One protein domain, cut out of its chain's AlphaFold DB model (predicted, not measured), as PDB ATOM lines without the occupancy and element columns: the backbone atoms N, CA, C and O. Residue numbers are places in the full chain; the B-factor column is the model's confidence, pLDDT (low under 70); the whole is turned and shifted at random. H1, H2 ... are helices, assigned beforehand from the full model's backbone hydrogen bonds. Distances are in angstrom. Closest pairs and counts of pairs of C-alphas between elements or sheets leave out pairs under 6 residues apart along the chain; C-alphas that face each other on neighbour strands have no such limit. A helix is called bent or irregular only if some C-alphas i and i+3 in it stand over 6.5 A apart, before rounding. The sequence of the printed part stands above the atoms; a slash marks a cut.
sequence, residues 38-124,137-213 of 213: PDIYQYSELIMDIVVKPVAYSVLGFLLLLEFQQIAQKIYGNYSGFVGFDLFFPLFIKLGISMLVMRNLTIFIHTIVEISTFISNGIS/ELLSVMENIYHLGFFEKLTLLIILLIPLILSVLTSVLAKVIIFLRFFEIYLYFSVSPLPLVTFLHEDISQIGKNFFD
ATOM      1  N   PRO A  38      29.471  48.416   7.918       71.81
ATOM      2  CA  PRO A  38      30.589  47.981   8.764       71.81
ATOM      3  C   PRO A  38      30.147  47.590  10.178       71.81
ATOM      4  O   PRO A  38      30.623  46.597  10.725       71.81
ATOM      5  N   ASP A  39      29.166  48.304  10.739       73.94
ATOM      6  CA  ASP A  39      28.634  48.001  12.070       73.94
ATOM      7  C   ASP A  39      27.976  46.612  12.107       73.94
ATOM      8  O   ASP A  39      28.241  45.815  13.006       73.94
ATOM      9  N   ILE A  40      27.141  46.281  11.112       75.94
ATOM     10  CA  ILE A  40      26.442  44.985  11.059       75.94
ATOM     11  C   ILE A  40      27.431  43.847  10.813       75.94
ATOM     12  O   ILE A  40      27.283  42.778  11.406       75.94
ATOM     13  N   TYR A  41      28.454  44.081   9.991       79.25
ATOM     14  CA  TYR A  41      29.524  43.116   9.773       79.25
ATOM     15  C   TYR A  41      30.282  42.809  11.073       79.25
ATOM     16  O   TYR A  41      30.428  41.642  11.437       79.25
ATOM     17  N   GLN A  42      30.653  43.837  11.841       81.94
ATOM     18  CA  GLN A  42      31.313  43.657  13.135       81.94
ATOM     19  C   GLN A  42      30.417  42.914  14.137       81.94
ATOM     20  O   GLN A  42      30.879  42.011  14.837       81.94
ATOM     21  N   TYR A  43      29.121  43.238  14.199       82.75
ATOM     22  CA  TYR A  43      28.183  42.493  15.045       82.75
ATOM     23  C   TYR A  43      28.047  41.032  14.609       82.75
ATOM     24  O   TYR A  43      28.008  40.142  15.457       82.75
ATOM     25  N   SER A  44      28.002  40.773  13.304       81.56
ATOM     26  CA  SER A  44      27.945  39.426  12.742       81.56
ATOM     27  C   SER A  44      29.188  38.602  13.103       81.56
ATOM     28  O   SER A  44      29.056  37.441  13.504       81.56
ATOM     29  N   GLU A  45      30.375  39.211  13.058       84.62
ATOM     30  CA  GLU A  45      31.631  38.586  13.477       84.62
ATOM     31  C   GLU A  45      31.658  38.306  14.987       84.62
ATOM     32  O   GLU A  45      32.043  37.215  15.409       84.62
ATOM     33  N   LEU A  46      31.174  39.240  15.811       85.88
ATOM     34  CA  LEU A  46      31.071  39.048  17.260       85.88
ATOM     35  C   LEU A  46      30.106  37.913  17.620       85.88
ATOM     36  O   LEU A  46      30.417  37.090  18.481       85.88
ATOM     37  N   ILE A  47      28.949  37.835  16.958       86.62
ATOM     38  CA  ILE A  47      27.990  36.738  17.149       86.62
ATOM     39  C   ILE A  47      28.632  35.408  16.745       86.62
ATOM     40  O   ILE A  47      28.510  34.419  17.475       86.62
ATOM     41  N   MET A  48      29.350  35.383  15.618       87.38
ATOM     42  CA  MET A  48      30.081  34.203  15.169       87.38
ATOM     43  C   MET A  48      31.073  33.729  16.235       87.38
ATOM     44  O   MET A  48      31.067  32.554  16.604       87.38
ATOM     45  N   ASP A  49      31.918  34.629  16.737       86.88
ATOM     46  CA  ASP A  49      33.035  34.281  17.615       86.88
ATOM     47  C   ASP A  49      32.588  33.933  19.041       86.88
ATOM     48  O   ASP A  49      33.045  32.945  19.615       86.88
ATOM     49  N   ILE A  50      31.645  34.699  19.594       88.50
ATOM     50  CA  ILE A  50      31.221  34.575  20.995       88.50
ATOM     51  C   ILE A  50      30.142  33.507  21.171       88.50
ATOM     52  O   ILE A  50      30.127  32.815  22.187       88.50
ATOM     53  N   VAL A  51      29.218  33.374  20.217       87.94
ATOM     54  CA  VAL A  51      28.028  32.524  20.382       87.94
ATOM     55  C   VAL A  51      28.133  31.266  19.535       87.94
ATOM     56  O   VAL A  51      27.981  30.159  20.053       87.94
ATOM     57  N   VAL A  52      28.410  31.402  18.239       89.06
ATOM     58  CA  VAL A  52      28.283  30.272  17.308       89.06
ATOM     59  C   VAL A  52      29.487  29.334  17.370       89.06
ATOM     60  O   VAL A  52      29.292  28.120  17.405       89.06
ATOM     61  N   LYS A  53      30.723  29.846  17.448       88.75
ATOM     62  CA  LYS A  53      31.927  29.003  17.549       88.75
ATOM     63  C   LYS A  53      31.900  28.071  18.770       88.75
ATOM     64  O   LYS A  53      32.135  26.879  18.570       88.75
ATOM     65  N   PRO A  54      31.566  28.510  20.003       89.25
ATOM     66  CA  PRO A  54      31.446  27.593  21.143       89.25
ATOM     67  C   PRO A  54      30.411  26.481  20.933       89.25
ATOM     68  O   PRO A  54      30.653  25.323  21.289       89.25
ATOM     69  N   VAL A  55      29.277  26.803  20.303       89.50
ATOM     70  CA  VAL A  55      28.260  25.805  19.947       89.50
ATOM     71  C   VAL A  55      28.810  24.841  18.892       89.50
ATOM     72  O   VAL A  55      28.689  23.629  19.058       89.50
ATOM     73  N   ALA A  56      29.493  25.341  17.860       86.88
ATOM     74  CA  ALA A  56      30.117  24.520  16.824       86.88
ATOM     75  C   ALA A  56      31.207  23.589  17.384       86.88
ATOM     76  O   ALA A  56      31.260  22.421  17.004       86.88
ATOM     77  N   TYR A  57      32.023  24.046  18.340       89.00
ATOM     78  CA  TYR A  57      32.982  23.193  19.052       89.00
ATOM     79  C   TYR A  57      32.294  22.103  19.879       89.00
ATOM     80  O   TYR A  57      32.771  20.969  19.922       89.00
ATOM     81  N   SER A  58      31.161  22.422  20.505       89.12
ATOM     82  CA  SER A  58      30.377  21.440  21.261       89.12
ATOM     83  C   SER A  58      29.808  20.362  20.334       89.12
ATOM     84  O   SER A  58      29.958  19.172  20.605       89.12
ATOM     85  N   VAL A  59      29.227  20.767  19.200       88.00
ATOM     86  CA  VAL A  59      28.720  19.853  18.164       88.00
ATOM     87  C   VAL A  59      29.848  18.997  17.586       88.00
ATOM     88  O   VAL A  59      29.690  17.783  17.483       88.00
ATOM     89  N   LEU A  60      31.011  19.584  17.289       87.31
ATOM     90  CA  LEU A  60      32.208  18.853  16.856       87.31
ATOM     91  C   LEU A  60      32.604  17.761  17.861       87.31
ATOM     92  O   LEU A  60      32.893  16.635  17.461       87.31
ATOM     93  N   GLY A  61      32.583  18.074  19.159       86.56
ATOM     94  CA  GLY A  61      32.854  17.103  20.220       86.56
ATOM     95  C   GLY A  61      31.862  15.937  20.228       86.56
ATOM     96  O   GLY A  61      32.275  14.782  20.328       86.56
ATOM     97  N   PHE A  62      30.565  16.219  20.063       87.31
ATOM     98  CA  PHE A  62      29.535  15.181  19.955       87.31
ATOM     99  C   PHE A  62      29.736  14.280  18.735       87.31
ATOM    100  O   PHE A  62      29.644  13.061  18.857       87.31
ATOM    101  N   LEU A  63      30.038  14.851  17.570       84.50
ATOM    102  CA  LEU A  63      30.241  14.078  16.341       84.50
ATOM    103  C   LEU A  63      31.470  13.179  16.425       84.50
ATOM    104  O   LEU A  63      31.412  12.012  16.040       84.50
ATOM    105  N   LEU A  64      32.553  13.681  17.012       83.75
ATOM    106  CA  LEU A  64      33.748  12.883  17.236       83.75
ATOM    107  C   LEU A  64      33.492  11.720  18.202       83.75
ATOM    108  O   LEU A  64      34.024  10.629  18.001       83.75
ATOM    109  N   LEU A  65      32.656  11.921  19.227       85.50
ATOM    110  CA  LEU A  65      32.249  10.848  20.134       85.50
ATOM    111  C   LEU A  65      31.497   9.734  19.385       85.50
ATOM    112  O   LEU A  65      31.725   8.554  19.653       85.50
ATOM    113  N   LEU A  66      30.637  10.098  18.427       86.56
ATOM    114  CA  LEU A  66      29.917   9.133  17.594       86.56
ATOM    115  C   LEU A  66      30.872   8.345  16.688       86.56
ATOM    116  O   LEU A  66      30.781   7.118  16.641       86.56
ATOM    117  N   GLU A  67      31.827   9.003  16.026       80.75
ATOM    118  CA  GLU A  67      32.825   8.301  15.203       80.75
ATOM    119  C   GLU A  67      33.732   7.393  16.050       80.75
ATOM    120  O   GLU A  67      34.036   6.262  15.660       80.75
ATOM    121  N   PHE A  68      34.103   7.845  17.251       82.88
ATOM    122  CA  PHE A  68      34.846   7.036  18.213       82.88
ATOM    123  C   PHE A  68      34.059   5.786  18.626       82.88
ATOM    124  O   PHE A  68      34.618   4.688  18.637       82.88
ATOM    125  N   GLN A  69      32.760   5.915  18.911       83.25
ATOM    126  CA  GLN A  69      31.895   4.779  19.229       83.25
ATOM    127  C   GLN A  69      31.826   3.776  18.070       83.25
ATOM    128  O   GLN A  69      31.931   2.569  18.298       83.25
ATOM    129  N   GLN A  70      31.680   4.250  16.832       81.81
ATOM    130  CA  GLN A  70      31.636   3.379  15.658       81.81
ATOM    131  C   GLN A  70      32.948   2.609  15.469       81.81
ATOM    132  O   GLN A  70      32.933   1.411  15.178       81.81
ATOM    133  N   ILE A  71      34.093   3.269  15.655       79.19
ATOM    134  CA  ILE A  71      35.407   2.622  15.566       79.19
ATOM    135  C   ILE A  71      35.603   1.624  16.708       79.19
ATOM    136  O   ILE A  71      36.057   0.507  16.460       79.19
ATOM    137  N   ALA A  72      35.181   1.961  17.928       77.88
ATOM    138  CA  ALA A  72      35.206   1.033  19.052       77.88
ATOM    139  C   ALA A  72      34.391  -0.237  18.747       77.88
ATOM    140  O   ALA A  72      34.897  -1.344  18.912       77.88
ATOM    141  N   GLN A  73      33.173  -0.102  18.210       77.62
ATOM    142  CA  GLN A  73      32.339  -1.240  17.799       77.62
ATOM    143  C   GLN A  73      32.994  -2.102  16.705       77.62
ATOM    144  O   GLN A  73      32.931  -3.331  16.780       77.62
ATOM    145  N   LYS A  74      33.668  -1.484  15.725       73.31
ATOM    146  CA  LYS A  74      34.412  -2.197  14.668       73.31
ATOM    147  C   LYS A  74      35.560  -3.044  15.233       73.31
ATOM    148  O   LYS A  74      35.802  -4.139  14.734       73.31
ATOM    149  N   ILE A  75      36.218  -2.577  16.295       72.50
ATOM    150  CA  ILE A  75      37.298  -3.305  16.980       72.50
ATOM    151  C   ILE A  75      36.748  -4.508  17.758       72.50
ATOM    152  O   ILE A  75      37.331  -5.588  17.697       72.50
ATOM    153  N   TYR A  76      35.602  -4.367  18.434       64.75
ATOM    154  CA  TYR A  76      34.976  -5.488  19.149       64.75
ATOM    155  C   TYR A  76      34.467  -6.601  18.215       64.75
ATOM    156  O   TYR A  76      34.420  -7.758  18.628       64.75
ATOM    157  N   GLY A  77      34.100  -6.269  16.971       64.19
ATOM    158  CA  GLY A  77      33.598  -7.230  15.981       64.19
ATOM    159  C   GLY A  77      34.669  -8.013  15.209       64.19
ATOM    160  O   GLY A  77      34.370  -9.098  14.721       64.19
ATOM    161  N   ASN A  78      35.905  -7.503  15.109       59.12
ATOM    162  CA  ASN A  78      36.985  -8.081  14.296       59.12
ATOM    163  C   ASN A  78      38.305  -8.134  15.095       59.12
ATOM    164  O   ASN A  78      39.139  -7.234  15.017       59.12
ATOM    165  N   TYR A  79      38.529  -9.205  15.863       64.44
ATOM    166  CA  TYR A  79      39.808  -9.437  16.544       64.44
ATOM    167  C   TYR A  79      40.718 -10.361  15.729       64.44
ATOM    168  O   TYR A  79      40.581 -11.578  15.800       64.44
ATOM    169  N   SER A  80      41.711  -9.792  15.041       52.94
ATOM    170  CA  SER A  80      43.025 -10.430  14.868       52.94
ATOM    171  C   SER A  80      44.037  -9.452  14.265       52.94
ATOM    172  O   SER A  80      43.994  -9.168  13.073       52.94
ATOM    173  N   GLY A  81      44.990  -9.003  15.085       54.41
ATOM    174  CA  GLY A  81      46.254  -8.434  14.614       54.41
ATOM    175  C   GLY A  81      46.273  -6.912  14.485       54.41
ATOM    176  O   GLY A  81      45.787  -6.365  13.512       54.41
ATOM    177  N   PHE A  82      46.911  -6.260  15.460       59.16
ATOM    178  CA  PHE A  82      47.543  -4.941  15.319       59.16
ATOM    179  C   PHE A  82      46.697  -3.834  14.657       59.16
ATOM    180  O   PHE A  82      46.995  -3.408  13.553       59.16
ATOM    181  N   VAL A  83      45.667  -3.304  15.335       57.31
ATOM    182  CA  VAL A  83      44.973  -2.092  14.835       57.31
ATOM    183  C   VAL A  83      44.453  -1.189  15.965       57.31
ATOM    184  O   VAL A  83      43.352  -0.656  15.922       57.31
ATOM    185  N   GLY A  84      45.226  -1.032  17.041       58.97
ATOM    186  CA  GLY A  84      44.843  -0.143  18.147       58.97
ATOM    187  C   GLY A  84      45.180   1.329  17.907       58.97
ATOM    188  O   GLY A  84      44.571   2.189  18.520       58.97
ATOM    189  N   PHE A  85      46.151   1.630  17.044       62.41
ATOM    190  CA  PHE A  85      46.570   3.005  16.756       62.41
ATOM    191  C   PHE A  85      46.165   3.427  15.342       62.41
ATOM    192  O   PHE A  85      45.589   4.496  15.176       62.41
ATOM    193  N   ASP A  86      46.335   2.550  14.349       68.25
ATOM    194  CA  ASP A  86      46.033   2.857  12.942       68.25
ATOM    195  C   ASP A  86      44.545   3.158  12.677       68.25
ATOM    196  O   ASP A  86      44.227   3.921  11.770       68.25
ATOM    197  N   LEU A  87      43.627   2.630  13.501       72.44
ATOM    198  CA  LEU A  87      42.188   2.929  13.419       72.44
ATOM    199  C   LEU A  87      41.803   4.274  14.052       72.44
ATOM    200  O   LEU A  87      40.848   4.903  13.604       72.44
ATOM    201  N   PHE A  88      42.530   4.730  15.074       72.38
ATOM    202  CA  PHE A  88      42.234   5.993  15.764       72.38
ATOM    203  C   PHE A  88      43.074   7.160  15.239       72.38
ATOM    204  O   PHE A  88      42.667   8.313  15.358       72.38
ATOM    205  N   PHE A  89      44.220   6.890  14.618       78.94
ATOM    206  CA  PHE A  89      45.058   7.892  13.967       78.94
ATOM    207  C   PHE A  89      44.289   8.812  12.997       78.94
ATOM    208  O   PHE A  89      44.402  10.033  13.144       78.94
ATOM    209  N   PRO A  90      43.447   8.307  12.069       79.88
ATOM    210  CA  PRO A  90      42.662   9.177  11.193       79.88
ATOM    211  C   PRO A  90      41.673  10.073  11.956       79.88
ATOM    212  O   PRO A  90      41.479  11.216  11.550       79.88
ATOM    213  N   LEU A  91      41.114   9.623  13.090       81.25
ATOM    214  CA  LEU A  91      40.258  10.463  13.940       81.25
ATOM    215  C   LEU A  91      41.030  11.640  14.540       81.25
ATOM    216  O   LEU A  91      40.537  12.766  14.537       81.25
ATOM    217  N   PHE A  92      42.250  11.410  15.035       81.19
ATOM    218  CA  PHE A  92      43.082  12.479  15.595       81.19
ATOM    219  C   PHE A  92      43.504  13.498  14.536       81.19
ATOM    220  O   PHE A  92      43.494  14.701  14.801       81.19
ATOM    221  N   ILE A  93      43.827  13.036  13.326       85.38
ATOM    222  CA  ILE A  93      44.128  13.918  12.193       85.38
ATOM    223  C   ILE A  93      42.895  14.742  11.814       85.38
ATOM    224  O   ILE A  93      42.983  15.963  11.687       85.38
ATOM    225  N   LYS A  94      41.727  14.103  11.708       82.56
ATOM    226  CA  LYS A  94      40.457  14.767  11.403       82.56
ATOM    227  C   LYS A  94      40.083  15.811  12.454       82.56
ATOM    228  O   LYS A  94      39.677  16.918  12.100       82.56
ATOM    229  N   LEU A  95      40.285  15.501  13.734       84.25
ATOM    230  CA  LEU A  95      40.096  16.432  14.844       84.25
ATOM    231  C   LEU A  95      41.044  17.628  14.747       84.25
ATOM    232  O   LEU A  95      40.603  18.772  14.852       84.25
ATOM    233  N   GLY A  96      42.334  17.366  14.529       85.31
ATOM    234  CA  GLY A  96      43.356  18.401  14.409       85.31
ATOM    235  C   GLY A  96      43.061  19.365  13.262       85.31
ATOM    236  O   GLY A  96      43.106  20.578  13.458       85.31
ATOM    237  N   ILE A  97      42.680  18.834  12.097       85.75
ATOM    238  CA  ILE A  97      42.284  19.636  10.933       85.75
ATOM    239  C   ILE A  97      41.008  20.426  11.240       85.75
ATOM    240  O   ILE A  97      40.993  21.637  11.044       85.75
ATOM    241  N   SER A  98      39.968  19.791  11.784       84.19
ATOM    242  CA  SER A  98      38.693  20.461  12.086       84.19
ATOM    243  C   SER A  98      38.864  21.605  13.092       84.19
ATOM    244  O   SER A  98      38.334  22.696  12.886       84.19
ATOM    245  N   MET A  99      39.657  21.404  14.151       84.62
ATOM    246  CA  MET A  99      39.978  22.466  15.110       84.62
ATOM    247  C   MET A  99      40.811  23.585  14.483       84.62
ATOM    248  O   MET A  99      40.569  24.758  14.773       84.62
ATOM    249  N   LEU A 100      41.790  23.245  13.640       87.25
ATOM    250  CA  LEU A 100      42.643  24.227  12.973       87.25
ATOM    251  C   LEU A 100      41.839  25.093  12.004       87.25
ATOM    252  O   LEU A 100      42.021  26.310  11.990       87.25
ATOM    253  N   VAL A 101      40.938  24.483  11.235       85.88
ATOM    254  CA  VAL A 101      40.045  25.193  10.317       85.88
ATOM    255  C   VAL A 101      39.087  26.083  11.107       85.88
ATOM    256  O   VAL A 101      38.989  27.265  10.800       85.88
ATOM    257  N   MET A 102      38.464  25.578  12.176       85.12
ATOM    258  CA  MET A 102      37.548  26.370  13.007       85.12
ATOM    259  C   MET A 102      38.232  27.576  13.664       85.12
ATOM    260  O   MET A 102      37.689  28.681  13.685       85.12
ATOM    261  N   ARG A 103      39.454  27.383  14.176       85.44
ATOM    262  CA  ARG A 103      40.229  28.452  14.819       85.44
ATOM    263  C   ARG A 103      40.589  29.567  13.838       85.44
ATOM    264  O   ARG A 103      40.559  30.732  14.213       85.44
ATOM    265  N   ASN A 104      40.923  29.208  12.600       87.19
ATOM    266  CA  ASN A 104      41.315  30.159  11.560       87.19
ATOM    267  C   ASN A 104      40.157  30.543  10.625       87.19
ATOM    268  O   ASN A 104      40.389  31.206   9.619       87.19
ATOM    269  N   LEU A 105      38.918  30.153  10.941       84.75
ATOM    270  CA  LEU A 105      37.755  30.379  10.082       84.75
ATOM    271  C   LEU A 105      37.571  31.857   9.741       84.75
ATOM    272  O   LEU A 105      37.352  32.198   8.586       84.75
ATOM    273  N   THR A 106      37.736  32.729  10.737       82.88
ATOM    274  CA  THR A 106      37.687  34.179  10.546       82.88
ATOM    275  C   THR A 106      38.689  34.617   9.474       82.88
ATOM    276  O   THR A 106      38.298  35.254   8.507       82.88
ATOM    277  N   ILE A 107      39.949  34.182   9.561       85.94
ATOM    278  CA  ILE A 107      40.997  34.551   8.594       85.94
ATOM    279  C   ILE A 107      40.608  34.126   7.175       85.94
ATOM    280  O   ILE A 107      40.720  34.925   6.252       85.94
ATOM    281  N   PHE A 108      40.097  32.902   7.001       84.31
ATOM    282  CA  PHE A 108      39.646  32.435   5.688       84.31
ATOM    283  C   PHE A 108      38.541  33.314   5.106       84.31
ATOM    284  O   PHE A 108      38.568  33.614   3.914       84.31
ATOM    285  N   ILE A 109      37.588  33.746   5.931       82.25
ATOM    286  CA  ILE A 109      36.489  34.585   5.455       82.25
ATOM    287  C   ILE A 109      36.982  35.990   5.106       82.25
ATOM    288  O   ILE A 109      36.654  36.486   4.032       82.25
ATOM    289  N   HIS A 110      37.824  36.592   5.945       83.19
ATOM    290  CA  HIS A 110      38.434  37.892   5.652       83.19
ATOM    291  C   HIS A 110      39.220  37.850   4.332       83.19
ATOM    292  O   HIS A 110      39.029  38.709   3.478       83.19
ATOM    293  N   THR A 111      39.997  36.791   4.077       83.75
ATOM    294  CA  THR A 111      40.692  36.614   2.789       83.75
ATOM    295  C   THR A 111      39.727  36.494   1.602       83.75
ATOM    296  O   THR A 111      39.995  37.033   0.531       83.75
ATOM    297  N   ILE A 112      38.589  35.807   1.756       81.50
ATOM    298  CA  ILE A 112      37.575  35.715   0.691       81.50
ATOM    299  C   ILE A 112      36.964  37.092   0.405       81.50
ATOM    300  O   ILE A 112      36.781  37.452  -0.760       81.50
ATOM    301  N   VAL A 113      36.684  37.875   1.449       80.62
ATOM    302  CA  VAL A 113      36.190  39.249   1.311       80.62
ATOM    303  C   VAL A 113      37.233  40.118   0.607       80.62
ATOM    304  O   VAL A 113      36.887  40.813  -0.343       80.62
ATOM    305  N   GLU A 114      38.514  40.018   0.959       81.81
ATOM    306  CA  GLU A 114      39.598  40.730   0.270       81.81
ATOM    307  C   GLU A 114      39.680  40.367  -1.220       81.81
ATOM    308  O   GLU A 114      39.781  41.255  -2.070       81.81
ATOM    309  N   ILE A 115      39.569  39.083  -1.571       82.25
ATOM    310  CA  ILE A 115      39.539  38.645  -2.976       82.25
ATOM    311  C   ILE A 115      38.319  39.232  -3.697       82.25
ATOM    312  O   ILE A 115      38.452  39.725  -4.818       82.25
ATOM    313  N   SER A 116      37.150  39.239  -3.054       75.12
ATOM    314  CA  SER A 116      35.953  39.909  -3.577       75.12
ATOM    315  C   SER A 116      36.218  41.396  -3.822       75.12
ATOM    316  O   SER A 116      35.886  41.909  -4.890       75.12
ATOM    317  N   THR A 117      36.913  42.079  -2.904       73.31
ATOM    318  CA  THR A 117      37.255  43.497  -3.076       73.31
ATOM    319  C   THR A 117      38.151  43.735  -4.277       73.31
ATOM    320  O   THR A 117      37.925  44.672  -5.044       73.31
ATOM    321  N   PHE A 118      39.125  42.856  -4.488       79.88
ATOM    322  CA  PHE A 118      40.025  42.926  -5.622       79.88
ATOM    323  C   PHE A 118      39.268  42.746  -6.945       79.88
ATOM    324  O   PHE A 118      39.480  43.513  -7.884       79.88
ATOM    325  N   ILE A 119      38.335  41.790  -7.000       76.81
ATOM    326  CA  ILE A 119      37.496  41.546  -8.181       76.81
ATOM    327  C   ILE A 119      36.573  42.742  -8.446       76.81
ATOM    328  O   ILE A 119      36.544  43.238  -9.571       76.81
ATOM    329  N   SER A 120      35.877  43.260  -7.430       71.12
ATOM    330  CA  SER A 120      35.003  44.435  -7.565       71.12
ATOM    331  C   SER A 120      35.755  45.669  -8.061       71.12
ATOM    332  O   SER A 120      35.279  46.375  -8.952       71.12
ATOM    333  N   ASN A 121      36.961  45.901  -7.540       72.88
ATOM    334  CA  ASN A 121      37.827  46.990  -7.983       72.88
ATOM    335  C   ASN A 121      38.357  46.775  -9.409       72.88
ATOM    336  O   ASN A 121      38.595  47.743 -10.129       72.88
ATOM    337  N   GLY A 122      38.545  45.526  -9.837       73.69
ATOM    338  CA  GLY A 122      38.860  45.197 -11.227       73.69
ATOM    339  C   GLY A 122      37.679  45.463 -12.166       73.69
ATOM    340  O   GLY A 122      37.862  46.017 -13.247       73.69
ATOM    341  N   ILE A 123      36.456  45.138 -11.741       67.56
ATOM    342  CA  ILE A 123      35.227  45.358 -12.518       67.56
ATOM    343  C   ILE A 123      34.940  46.855 -12.699       67.56
ATOM    344  O   ILE A 123      34.564  47.272 -13.796       67.56
ATOM    345  N   SER A 124      35.155  47.677 -11.667       64.38
ATOM    346  CA  SER A 124      34.982  49.133 -11.773       64.38
ATOM    347  C   SER A 124      35.978  49.771 -12.751       64.38
ATOM    348  O   SER A 124      35.621  50.716 -13.453       64.38
ATOM    349  N   GLU A 137      17.240  62.479 -23.239       50.34
ATOM    350  CA  GLU A 137      18.019  63.706 -23.386       50.34
ATOM    351  C   GLU A 137      17.232  64.859 -22.759       50.34
ATOM    352  O   GLU A 137      16.355  65.462 -23.374       50.34
ATOM    353  N   LEU A 138      17.491  65.120 -21.477       52.72
ATOM    354  CA  LEU A 138      16.661  66.018 -20.685       52.72
ATOM    355  C   LEU A 138      16.786  67.410 -21.280       52.72
ATOM    356  O   LEU A 138      15.809  68.139 -21.334       52.72
ATOM    357  N   LEU A 139      17.955  67.710 -21.845       52.41
ATOM    358  CA  LEU A 139      18.232  68.899 -22.633       52.41
ATOM    359  C   LEU A 139      17.317  69.059 -23.859       52.41
ATOM    360  O   LEU A 139      16.788  70.152 -24.045       52.41
ATOM    361  N   SER A 140      17.065  68.012 -24.655       55.00
ATOM    362  CA  SER A 140      16.204  68.139 -25.844       55.00
ATOM    363  C   SER A 140      14.721  68.236 -25.468       55.00
ATOM    364  O   SER A 140      13.951  68.943 -26.119       55.00
ATOM    365  N   VAL A 141      14.311  67.622 -24.355       58.06
ATOM    366  CA  VAL A 141      12.966  67.803 -23.786       58.06
ATOM    367  C   VAL A 141      12.799  69.204 -23.174       58.06
ATOM    368  O   VAL A 141      11.752  69.823 -23.352       58.06
ATOM    369  N   MET A 142      13.825  69.744 -22.512       54.38
ATOM    370  CA  MET A 142      13.803  71.078 -21.893       54.38
ATOM    371  C   MET A 142      13.648  72.193 -22.930       54.38
ATOM    372  O   MET A 142      12.849  73.104 -22.715       54.38
ATOM    373  N   GLU A 143      14.335  72.105 -24.070       55.97
ATOM    374  CA  GLU A 143      14.235  73.101 -25.147       55.97
ATOM    375  C   GLU A 143      12.819  73.155 -25.749       55.97
ATOM    376  O   GLU A 143      12.259  74.233 -25.954       55.97
ATOM    377  N   ASN A 144      12.166  71.997 -25.899       57.56
ATOM    378  CA  ASN A 144      10.774  71.912 -26.350       57.56
ATOM    379  C   ASN A 144       9.766  72.449 -25.314       57.56
ATOM    380  O   ASN A 144       8.730  72.998 -25.687       57.56
ATOM    381  N   ILE A 145      10.062  72.349 -24.012       57.75
ATOM    382  CA  ILE A 145       9.192  72.859 -22.937       57.75
ATOM    383  C   ILE A 145       9.203  74.393 -22.880       57.75
ATOM    384  O   ILE A 145       8.174  74.992 -22.561       57.75
ATOM    385  N   TYR A 146      10.307  75.064 -23.226       56.53
ATOM    386  CA  TYR A 146      10.381  76.533 -23.201       56.53
ATOM    387  C   TYR A 146       9.399  77.216 -24.170       56.53
ATOM    388  O   TYR A 146       8.969  78.338 -23.892       56.53
ATOM    389  N   HIS A 147       8.977  76.526 -25.234       57.16
ATOM    390  CA  HIS A 147       8.046  77.039 -26.244       57.16
ATOM    391  C   HIS A 147       6.554  76.766 -25.960       57.16
ATOM    392  O   HIS A 147       5.705  77.264 -26.698       57.16
ATOM    393  N   LEU A 148       6.212  76.025 -24.898       58.97
ATOM    394  CA  LEU A 148       4.825  75.670 -24.554       58.97
ATOM    395  C   LEU A 148       4.091  76.772 -23.764       58.97
ATOM    396  O   LEU A 148       4.665  77.459 -22.911       58.97
ATOM    397  N   GLY A 149       2.782  76.898 -23.993       62.88
ATOM    398  CA  GLY A 149       1.900  77.807 -23.263       62.88
ATOM    399  C   GLY A 149       1.744  77.441 -21.779       62.88
ATOM    400  O   GLY A 149       1.978  76.308 -21.358       62.88
ATOM    401  N   PHE A 150       1.302  78.397 -20.950       61.69
ATOM    402  CA  PHE A 150       1.182  78.220 -19.489       61.69
ATOM    403  C   PHE A 150       0.334  76.997 -19.078       61.69
ATOM    404  O   PHE A 150       0.701  76.274 -18.153       61.69
ATOM    405  N   PHE A 151      -0.772  76.735 -19.781       70.44
ATOM    406  CA  PHE A 151      -1.650  75.588 -19.511       70.44
ATOM    407  C   PHE A 151      -1.063  74.245 -19.971       70.44
ATOM    408  O   PHE A 151      -1.307  73.214 -19.340       70.44
ATOM    409  N   GLU A 152      -0.256  74.249 -21.030       68.69
ATOM    410  CA  GLU A 152       0.410  73.049 -21.545       68.69
ATOM    411  C   GLU A 152       1.543  72.634 -20.598       68.69
ATOM    412  O   GLU A 152       1.641  71.463 -20.238       68.69
ATOM    413  N   LYS A 153       2.303  73.604 -20.066       64.50
ATOM    414  CA  LYS A 153       3.293  73.382 -18.996       64.50
ATOM    415  C   LYS A 153       2.667  72.829 -17.711       64.50
ATOM    416  O   LYS A 153       3.232  71.932 -17.092       64.50
ATOM    417  N   LEU A 154       1.491  73.328 -17.318       68.88
ATOM    418  CA  LEU A 154       0.770  72.836 -16.136       68.88
ATOM    419  C   LEU A 154       0.311  71.377 -16.312       68.88
ATOM    420  O   LEU A 154       0.465  70.560 -15.407       68.88
ATOM    421  N   THR A 155      -0.218  71.044 -17.491       74.56
ATOM    422  CA  THR A 155      -0.640  69.676 -17.832       74.56
ATOM    423  C   THR A 155       0.559  68.728 -17.887       74.56
ATOM    424  O   THR A 155       0.491  67.610 -17.373       74.56
ATOM    425  N   LEU A 156       1.683  69.199 -18.433       72.94
ATOM    426  CA  LEU A 156       2.934  68.450 -18.485       72.94
ATOM    427  C   LEU A 156       3.496  68.164 -17.077       72.94
ATOM    428  O   LEU A 156       3.966  67.062 -16.811       72.94
ATOM    429  N   LEU A 157       3.384  69.108 -16.140       69.12
ATOM    430  CA  LEU A 157       3.790  68.898 -14.745       69.12
ATOM    431  C   LEU A 157       2.958  67.801 -14.062       69.12
ATOM    432  O   LEU A 157       3.504  66.966 -13.343       69.12
ATOM    433  N   ILE A 158       1.646  67.768 -14.311       75.19
ATOM    434  CA  ILE A 158       0.748  66.752 -13.743       75.19
ATOM    435  C   ILE A 158       1.058  65.358 -14.296       75.19
ATOM    436  O   ILE A 158       1.084  64.396 -13.528       75.19
ATOM    437  N   ILE A 159       1.341  65.231 -15.596       77.38
ATOM    438  CA  ILE A 159       1.673  63.924 -16.183       77.38
ATOM    439  C   ILE A 159       3.070  63.437 -15.779       77.38
ATOM    440  O   ILE A 159       3.274  62.235 -15.644       77.38
ATOM    441  N   LEU A 160       4.003  64.356 -15.505       72.75
ATOM    442  CA  LEU A 160       5.346  64.062 -14.999       72.75
ATOM    443  C   LEU A 160       5.347  63.628 -13.515       72.75
ATOM    444  O   LEU A 160       6.251  62.929 -13.061       72.75
ATOM    445  N   LEU A 161       4.312  63.983 -12.751       73.19
ATOM    446  CA  LEU A 161       4.211  63.613 -11.338       73.19
ATOM    447  C   LEU A 161       4.010  62.099 -11.133       73.19
ATOM    448  O   LEU A 161       4.479  61.537 -10.145       73.19
ATOM    449  N   ILE A 162       3.360  61.421 -12.084       78.81
ATOM    450  CA  ILE A 162       3.136  59.967 -12.051       78.81
ATOM    451  C   ILE A 162       4.464  59.178 -12.113       78.81
ATOM    452  O   ILE A 162       4.709  58.377 -11.206       78.81
ATOM    453  N   PRO A 163       5.355  59.380 -13.108       75.00
ATOM    454  CA  PRO A 163       6.648  58.700 -13.148       75.00
ATOM    455  C   PRO A 163       7.578  59.112 -12.000       75.00
ATOM    456  O   PRO A 163       8.373  58.278 -11.575       75.00
ATOM    457  N   LEU A 164       7.451  60.321 -11.432       73.75
ATOM    458  CA  LEU A 164       8.180  60.702 -10.212       73.75
ATOM    459  C   LEU A 164       7.802  59.793  -9.035       73.75
ATOM    460  O   LEU A 164       8.678  59.227  -8.387       73.75
ATOM    461  N   ILE A 165       6.504  59.613  -8.776       75.06
ATOM    462  CA  ILE A 165       6.032  58.759  -7.677       75.06
ATOM    463  C   ILE A 165       6.467  57.303  -7.898       75.06
ATOM    464  O   ILE A 165       6.932  56.652  -6.962       75.06
ATOM    465  N   LEU A 166       6.372  56.800  -9.133       78.69
ATOM    466  CA  LEU A 166       6.818  55.446  -9.481       78.69
ATOM    467  C   LEU A 166       8.336  55.267  -9.341       78.69
ATOM    468  O   LEU A 166       8.786  54.226  -8.859       78.69
ATOM    469  N   SER A 167       9.124  56.272  -9.724       73.62
ATOM    470  CA  SER A 167      10.583  56.270  -9.591       73.62
ATOM    471  C   SER A 167      11.007  56.227  -8.121       73.62
ATOM    472  O   SER A 167      11.778  55.347  -7.736       73.62
ATOM    473  N   VAL A 168      10.414  57.081  -7.279       75.88
ATOM    474  CA  VAL A 168      10.662  57.093  -5.829       75.88
ATOM    475  C   VAL A 168      10.287  55.751  -5.205       75.88
ATOM    476  O   VAL A 168      11.075  55.175  -4.454       75.88
ATOM    477  N   LEU A 169       9.110  55.214  -5.542       76.31
ATOM    478  CA  LEU A 169       8.647  53.935  -5.007       76.31
ATOM    479  C   LEU A 169       9.593  52.787  -5.387       76.31
ATOM    480  O   LEU A 169       9.969  51.987  -4.532       76.31
ATOM    481  N   THR A 170      10.023  52.735  -6.648       75.56
ATOM    482  CA  THR A 170      10.944  51.703  -7.147       75.56
ATOM    483  C   THR A 170      12.320  51.816  -6.493       75.56
ATOM    484  O   THR A 170      12.889  50.804  -6.090       75.56
ATOM    485  N   SER A 171      12.838  53.035  -6.322       69.06
ATOM    486  CA  SER A 171      14.125  53.289  -5.664       69.06
ATOM    487  C   SER A 171      14.116  52.847  -4.198       69.06
ATOM    488  O   SER A 171      15.037  52.164  -3.742       69.06
ATOM    489  N   VAL A 172      13.046  53.156  -3.459       77.06
ATOM    490  CA  VAL A 172      12.894  52.729  -2.059       77.06
ATOM    491  C   VAL A 172      12.790  51.206  -1.957       77.06
ATOM    492  O   VAL A 172      13.502  50.605  -1.153       77.06
ATOM    493  N   LEU A 173      11.960  50.568  -2.788       77.62
ATOM    494  CA  LEU A 173      11.817  49.109  -2.794       77.62
ATOM    495  C   LEU A 173      13.138  48.408  -3.130       77.62
ATOM    496  O   LEU A 173      13.511  47.457  -2.445       77.62
ATOM    497  N   ALA A 174      13.878  48.905  -4.124       77.25
ATOM    498  CA  ALA A 174      15.185  48.366  -4.482       77.25
ATOM    499  C   ALA A 174      16.167  48.431  -3.300       77.25
ATOM    500  O   ALA A 174      16.783  47.419  -2.968       77.25
ATOM    501  N   LYS A 175      16.262  49.574  -2.606       75.75
ATOM    502  CA  LYS A 175      17.135  49.731  -1.429       75.75
ATOM    503  C   LYS A 175      16.781  48.758  -0.304       75.75
ATOM    504  O   LYS A 175      17.681  48.174   0.293       75.75
ATOM    505  N   VAL A 176      15.491  48.544  -0.040       79.81
ATOM    506  CA  VAL A 176      15.035  47.594   0.989       79.81
ATOM    507  C   VAL A 176      15.412  46.156   0.627       79.81
ATOM    508  O   VAL A 176      15.911  45.429   1.481       79.81
ATOM    509  N   ILE A 177      15.218  45.748  -0.631       82.44
ATOM    510  CA  ILE A 177      15.573  44.395  -1.090       82.44
ATOM    511  C   ILE A 177      17.082  44.166  -0.969       82.44
ATOM    512  O   ILE A 177      17.504  43.126  -0.466       82.44
ATOM    513  N   ILE A 178      17.892  45.142  -1.388       80.06
ATOM    514  CA  ILE A 178      19.354  45.072  -1.293       80.06
ATOM    515  C   ILE A 178      19.781  44.952   0.174       80.06
ATOM    516  O   ILE A 178      20.527  44.037   0.515       80.06
ATOM    517  N   PHE A 179      19.249  45.801   1.059       79.19
ATOM    518  CA  PHE A 179      19.528  45.725   2.492       79.19
ATOM    519  C   PHE A 179      19.197  44.344   3.072       79.19
ATOM    520  O   PHE A 179      20.014  43.767   3.788       79.19
ATOM    521  N   LEU A 180      18.029  43.788   2.735       81.50
ATOM    522  CA  LEU A 180      17.599  42.487   3.244       81.50
ATOM    523  C   LEU A 180      18.505  41.347   2.757       81.50
ATOM    524  O   LEU A 180      18.795  40.432   3.521       81.50
ATOM    525  N   ARG A 181      18.994  41.421   1.513       82.88
ATOM    526  CA  ARG A 181      19.964  40.461   0.967       82.88
ATOM    527  C   ARG A 181      21.300  40.522   1.690       82.88
ATOM    528  O   ARG A 181      21.824  39.483   2.074       82.88
ATOM    529  N   PHE A 182      21.830  41.719   1.922       78.94
ATOM    530  CA  PHE A 182      23.051  41.867   2.710       78.94
ATOM    531  C   PHE A 182      22.854  41.365   4.143       78.94
ATOM    532  O   PHE A 182      23.700  40.638   4.655       78.94
ATOM    533  N   PHE A 183      21.711  41.669   4.762       80.50
ATOM    534  CA  PHE A 183      21.357  41.164   6.086       80.50
ATOM    535  C   PHE A 183      21.321  39.630   6.154       80.50
ATOM    536  O   PHE A 183      21.917  39.042   7.055       80.50
ATOM    537  N   GLU A 184      20.677  38.980   5.185       82.19
ATOM    538  CA  GLU A 184      20.646  37.519   5.051       82.19
ATOM    539  C   GLU A 184      22.068  36.936   4.962       82.19
ATOM    540  O   GLU A 184      22.401  35.996   5.684       82.19
ATOM    541  N   ILE A 185      22.939  37.542   4.149       84.62
ATOM    542  CA  ILE A 185      24.331  37.102   4.003       84.62
ATOM    543  C   ILE A 185      25.117  37.267   5.314       84.62
ATOM    544  O   ILE A 185      25.860  36.358   5.684       84.62
ATOM    545  N   TYR A 186      24.932  38.361   6.063       83.38
ATOM    546  CA  TYR A 186      25.574  38.521   7.378       83.38
ATOM    547  C   TYR A 186      25.102  37.470   8.388       83.38
ATOM    548  O   TYR A 186      25.900  37.004   9.202       83.38
ATOM    549  N   LEU A 187      23.831  37.062   8.345       84.50
ATOM    550  CA  LEU A 187      23.339  35.981   9.202       84.50
ATOM    551  C   LEU A 187      23.957  34.632   8.824       84.50
ATOM    552  O   LEU A 187      24.419  33.908   9.708       84.50
ATOM    553  N   TYR A 188      24.024  34.303   7.532       85.94
ATOM    554  CA  TYR A 188      24.702  33.086   7.083       85.94
ATOM    555  C   TYR A 188      26.187  33.091   7.442       85.94
ATOM    556  O   TYR A 188      26.714  32.063   7.868       85.94
ATOM    557  N   PHE A 189      26.842  34.248   7.354       85.12
ATOM    558  CA  PHE A 189      28.219  34.415   7.795       85.12
ATOM    559  C   PHE A 189      28.372  34.110   9.292       85.12
ATOM    560  O   PHE A 189      29.206  33.274   9.651       85.12
ATOM    561  N   SER A 190      27.513  34.665  10.157       84.31
ATOM    562  CA  SER A 190      27.553  34.380  11.598       84.31
ATOM    563  C   SER A 190      27.375  32.897  11.926       84.31
ATOM    564  O   SER A 190      28.007  32.387  12.848       84.31
ATOM    565  N   VAL A 191      26.502  32.206  11.188       87.06
ATOM    566  CA  VAL A 191      26.120  30.806  11.446       87.06
ATOM    567  C   VAL A 191      27.052  29.799  10.748       87.06
ATOM    568  O   VAL A 191      27.062  28.620  11.105       87.06
ATOM    569  N   SER A 192      27.910  30.260   9.833       85.50
ATOM    570  CA  SER A 192      28.834  29.441   9.029       85.50
ATOM    571  C   SER A 192      29.717  28.427   9.785       85.50
ATOM    572  O   SER A 192      29.985  27.364   9.210       85.50
ATOM    573  N   PRO A 193      30.132  28.635  11.058       85.44
ATOM    574  CA  PRO A 193      30.881  27.618  11.796       85.44
ATOM    575  C   PRO A 193      30.133  26.282  11.948       85.44
ATOM    576  O   PRO A 193      30.758  25.227  11.978       85.44
ATOM    577  N   LEU A 194      28.801  26.292  12.044       86.19
ATOM    578  CA  LEU A 194      28.009  25.080  12.289       86.19
ATOM    579  C   LEU A 194      27.993  24.125  11.080       86.19
ATOM    580  O   LEU A 194      28.407  22.973  11.232       86.19
ATOM    581  N   PRO A 195      27.607  24.569   9.871       81.75
ATOM    582  CA  PRO A 195      27.710  23.757   8.661       81.75
ATOM    583  C   PRO A 195      29.118  23.217   8.424       81.75
ATOM    584  O   PRO A 195      29.273  22.067   8.019       81.75
ATOM    585  N   LEU A 196      30.148  24.000   8.749       81.62
ATOM    586  CA  LEU A 196      31.545  23.615   8.568       81.62
ATOM    587  C   LEU A 196      31.923  22.353   9.357       81.62
ATOM    588  O   LEU A 196      32.509  21.431   8.789       81.62
ATOM    589  N   VAL A 197      31.552  22.262  10.640       81.50
ATOM    590  CA  VAL A 197      31.810  21.045  11.437       81.50
ATOM    591  C   VAL A 197      30.975  19.864  10.971       81.50
ATOM    592  O   VAL A 197      31.465  18.736  10.998       81.50
ATOM    593  N   THR A 198      29.753  20.103  10.490       79.56
ATOM    594  CA  THR A 198      28.912  19.028   9.946       79.56
ATOM    595  C   THR A 198      29.418  18.503   8.602       79.56
ATOM    596  O   THR A 198      29.389  17.298   8.373       79.56
ATOM    597  N   PHE A 199      29.967  19.367   7.744       75.12
ATOM    598  CA  PHE A 199      30.514  18.995   6.439       75.12
ATOM    599  C   PHE A 199      31.709  18.042   6.558       75.12
ATOM    600  O   PHE A 199      31.843  17.116   5.758       75.12
ATOM    601  N   LEU A 200      32.543  18.249   7.582       68.94
ATOM    602  CA  LEU A 200      33.727  17.439   7.869       68.94
ATOM    603  C   LEU A 200      33.389  16.003   8.316       68.94
ATOM    604  O   LEU A 200      34.270  15.149   8.270       68.94
ATOM    605  N   HIS A 201      32.150  15.703   8.723       71.31
ATOM    606  CA  HIS A 201      31.736  14.370   9.184       71.31
ATOM    607  C   HIS A 201      30.918  13.655   8.111       71.31
ATOM    608  O   HIS A 201      29.898  14.173   7.678       71.31
ATOM    609  N   GLU A 202      31.344  12.464   7.682       63.53
ATOM    610  CA  GLU A 202      30.766  11.771   6.517       63.53
ATOM    611  C   GLU A 202      29.278  11.441   6.707       63.53
ATOM    612  O   GLU A 202      28.486  11.654   5.788       63.53
ATOM    613  N   ASP A 203      28.886  11.042   7.920       62.62
ATOM    614  CA  ASP A 203      27.517  10.618   8.248       62.62
ATOM    615  C   ASP A 203      26.488  11.756   8.210       62.62
ATOM    616  O   ASP A 203      25.307  11.527   7.959       62.62
ATOM    617  N   ILE A 204      26.925  12.994   8.449       68.94
ATOM    618  CA  ILE A 204      26.057  14.179   8.449       68.94
ATOM    619  C   ILE A 204      26.516  15.250   7.460       68.94
ATOM    620  O   ILE A 204      26.001  16.369   7.464       68.94
ATOM    621  N   SER A 205      27.438  14.897   6.561       69.38
ATOM    622  CA  SER A 205      27.981  15.797   5.541       69.38
ATOM    623  C   SER A 205      26.870  16.347   4.648       69.38
ATOM    624  O   SER A 205      26.971  17.465   4.156       69.38
ATOM    625  N   GLN A 206      25.768  15.603   4.490       71.25
ATOM    626  CA  GLN A 206      24.578  16.055   3.769       71.25
ATOM    627  C   GLN A 206      23.945  17.310   4.391       71.25
ATOM    628  O   GLN A 206      23.518  18.191   3.655       71.25
ATOM    629  N   ILE A 207      23.943  17.443   5.722       70.62
ATOM    630  CA  ILE A 207      23.420  18.635   6.411       70.62
ATOM    631  C   ILE A 207      24.293  19.854   6.094       70.62
ATOM    632  O   ILE A 207      23.770  20.928   5.817       70.62
ATOM    633  N   GLY A 208      25.617  19.671   6.072       61.84
ATOM    634  CA  GLY A 208      26.555  20.719   5.674       61.84
ATOM    635  C   GLY A 208      26.446  21.073   4.189       61.84
ATOM    636  O   GLY A 208      26.452  22.246   3.845       61.84
ATOM    637  N   LYS A 209      26.295  20.080   3.305       69.88
ATOM    638  CA  LYS A 209      26.146  20.289   1.853       69.88
ATOM    639  C   LYS A 209      24.882  21.073   1.513       69.88
ATOM    640  O   LYS A 209      24.973  22.013   0.742       69.88
ATOM    641  N   ASN A 210      23.761  20.757   2.160       72.62
ATOM    642  CA  ASN A 210      22.490  21.460   1.963       72.62
ATOM    643  C   ASN A 210      22.504  22.921   2.452       72.62
ATOM    644  O   ASN A 210      21.555  23.646   2.192       72.62
ATOM    645  N   PHE A 211      23.514  23.345   3.219       68.06
ATOM    646  CA  PHE A 211      23.677  24.750   3.606       68.06
ATOM    647  C   PHE A 211      24.381  25.575   2.519       68.06
ATOM    648  O   PHE A 211      24.220  26.790   2.466       68.06
ATOM    649  N   PHE A 212      25.194  24.921   1.688       62.66
ATOM    650  CA  PHE A 212      25.908  25.559   0.582       62.66
ATOM    651  C   PHE A 212      25.154  25.463  -0.755       62.66
ATOM    652  O   PHE A 212      25.632  26.030  -1.736       62.66
ATOM    653  N   ASP A 213      24.034  24.734  -0.783       60.06
ATOM    654  CA  ASP A 213      23.135  24.540  -1.931       60.06
ATOM    655  C   ASP A 213      21.956  25.526  -1.844       60.06
ATOM    656  O   ASP A 213      21.665  26.209  -2.853       60.06
TER     657      ASP A 213
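Overview. This is residues 38 to 124 and 137 to 213 of the 213 residues of an uncharacterized protein of Enterococcus villorum (UniProt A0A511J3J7). What does the model look like? It is long and thin: a helical hairpin of arm H1b and H2 makes one end, with short H6 packed on both and H7 packed on H6. Long H5 meets arm H1a near H6 and runs away to the other end, where H4 folds back; residues 157 to 181 of H5 and 110 to 124 of H3 stick out free. What is it built of? The printed part has 164 residues with seven named helices, H1 to H7 in chain order, and no named strand: all helix. It is extended, with a radius of gyration of the C-alphas of 29.1 A and spans of 104 by 28 by 27 A.

Arrangement. How does the first helix run, and what comes next? H1, residues 38 to 77, was assigned as one helix by its hydrogen bonds but is bent, with C-alphas 50 and 53 6.6 A apart; its arms H1a, residues 38 to 50, and H1b, residues 53 to 77, stand at a steep tilt of 37 degrees, only just past shallow. H2, residues 89 to 103, touches H1b in a hairpin, opposite ways at a shallow tilt of 6 degrees, with closest C-alphas Leu 64 and Leu 95 at 7.7 A. H3, residues 105 to 124, touches no helix but is near H1a, with 5 pairs of C-alphas within 10 A. What follows residue 137? H4, residues 138 to 146, is close to but not clearly touching H5, residues 150 to 191; their closest C-alphas, Ile 145 and Lys 153, are 7.1 A apart. H5 touches H1a with residues 186 to 191 alone, the same way at a shallow tilt of 21 degrees, with closest C-alphas Met 48 and Ser 190 at 4.4 A. Where do the last helices sit? H6, residues 193 to 199, touches residues 53 to 60 of H1b, closest C-alphas Ala 56 and Leu 194 at 5.0 A, and residues 98 to 102 of H2, closest Met 102 and Pro 193 at 6.9 A. H7, residues 202 to 212, is irregular, with C-alphas 203 and 206 7.6 A apart; it touches H6 at a steep tilt of 52 degrees, closest C-alphas Phe 199 and Ser 205 at 4.2 A, and is apart from H5. Which backbone atoms pair? Every O i to N i+4 pair is within hydrogen-bond range in H1a, H1b, H2, H3 and H6, against 4 of 5 in H4, 36 of 38 in H5 and 2 of 7 in H7, where 6 of 8 O i to N i+3 pairs are.

Along the chain. Where do the first and last helices begin and end? C-alpha 38, the start of H1a, is at (30.589, 47.981, 8.764), and C-alpha 212, the end of H7, at (25.908, 25.559, 0.582). How long are the longer elements? From first to last C-alpha, H5 measures 61.9 A, H1b 36.3 A, H3 28.9 A and H2 21.1 A.

Size, cuts and confidence. How large is it, and where is it cut? The C-alphas farthest apart, those of Ser 80 and Gly 149, are 104.6 A apart. Residues 125 to 136 are not printed, and C-alphas 124 and 137 are 25.2 A apart across the cut. Which link is long, and where is confidence low? The link from H1 to H2, 11 residues, is long. The mean pLDDT of the printed part is 76.0, and 42 residues are under 70, among them residues 76 to 86 and 137 to 150.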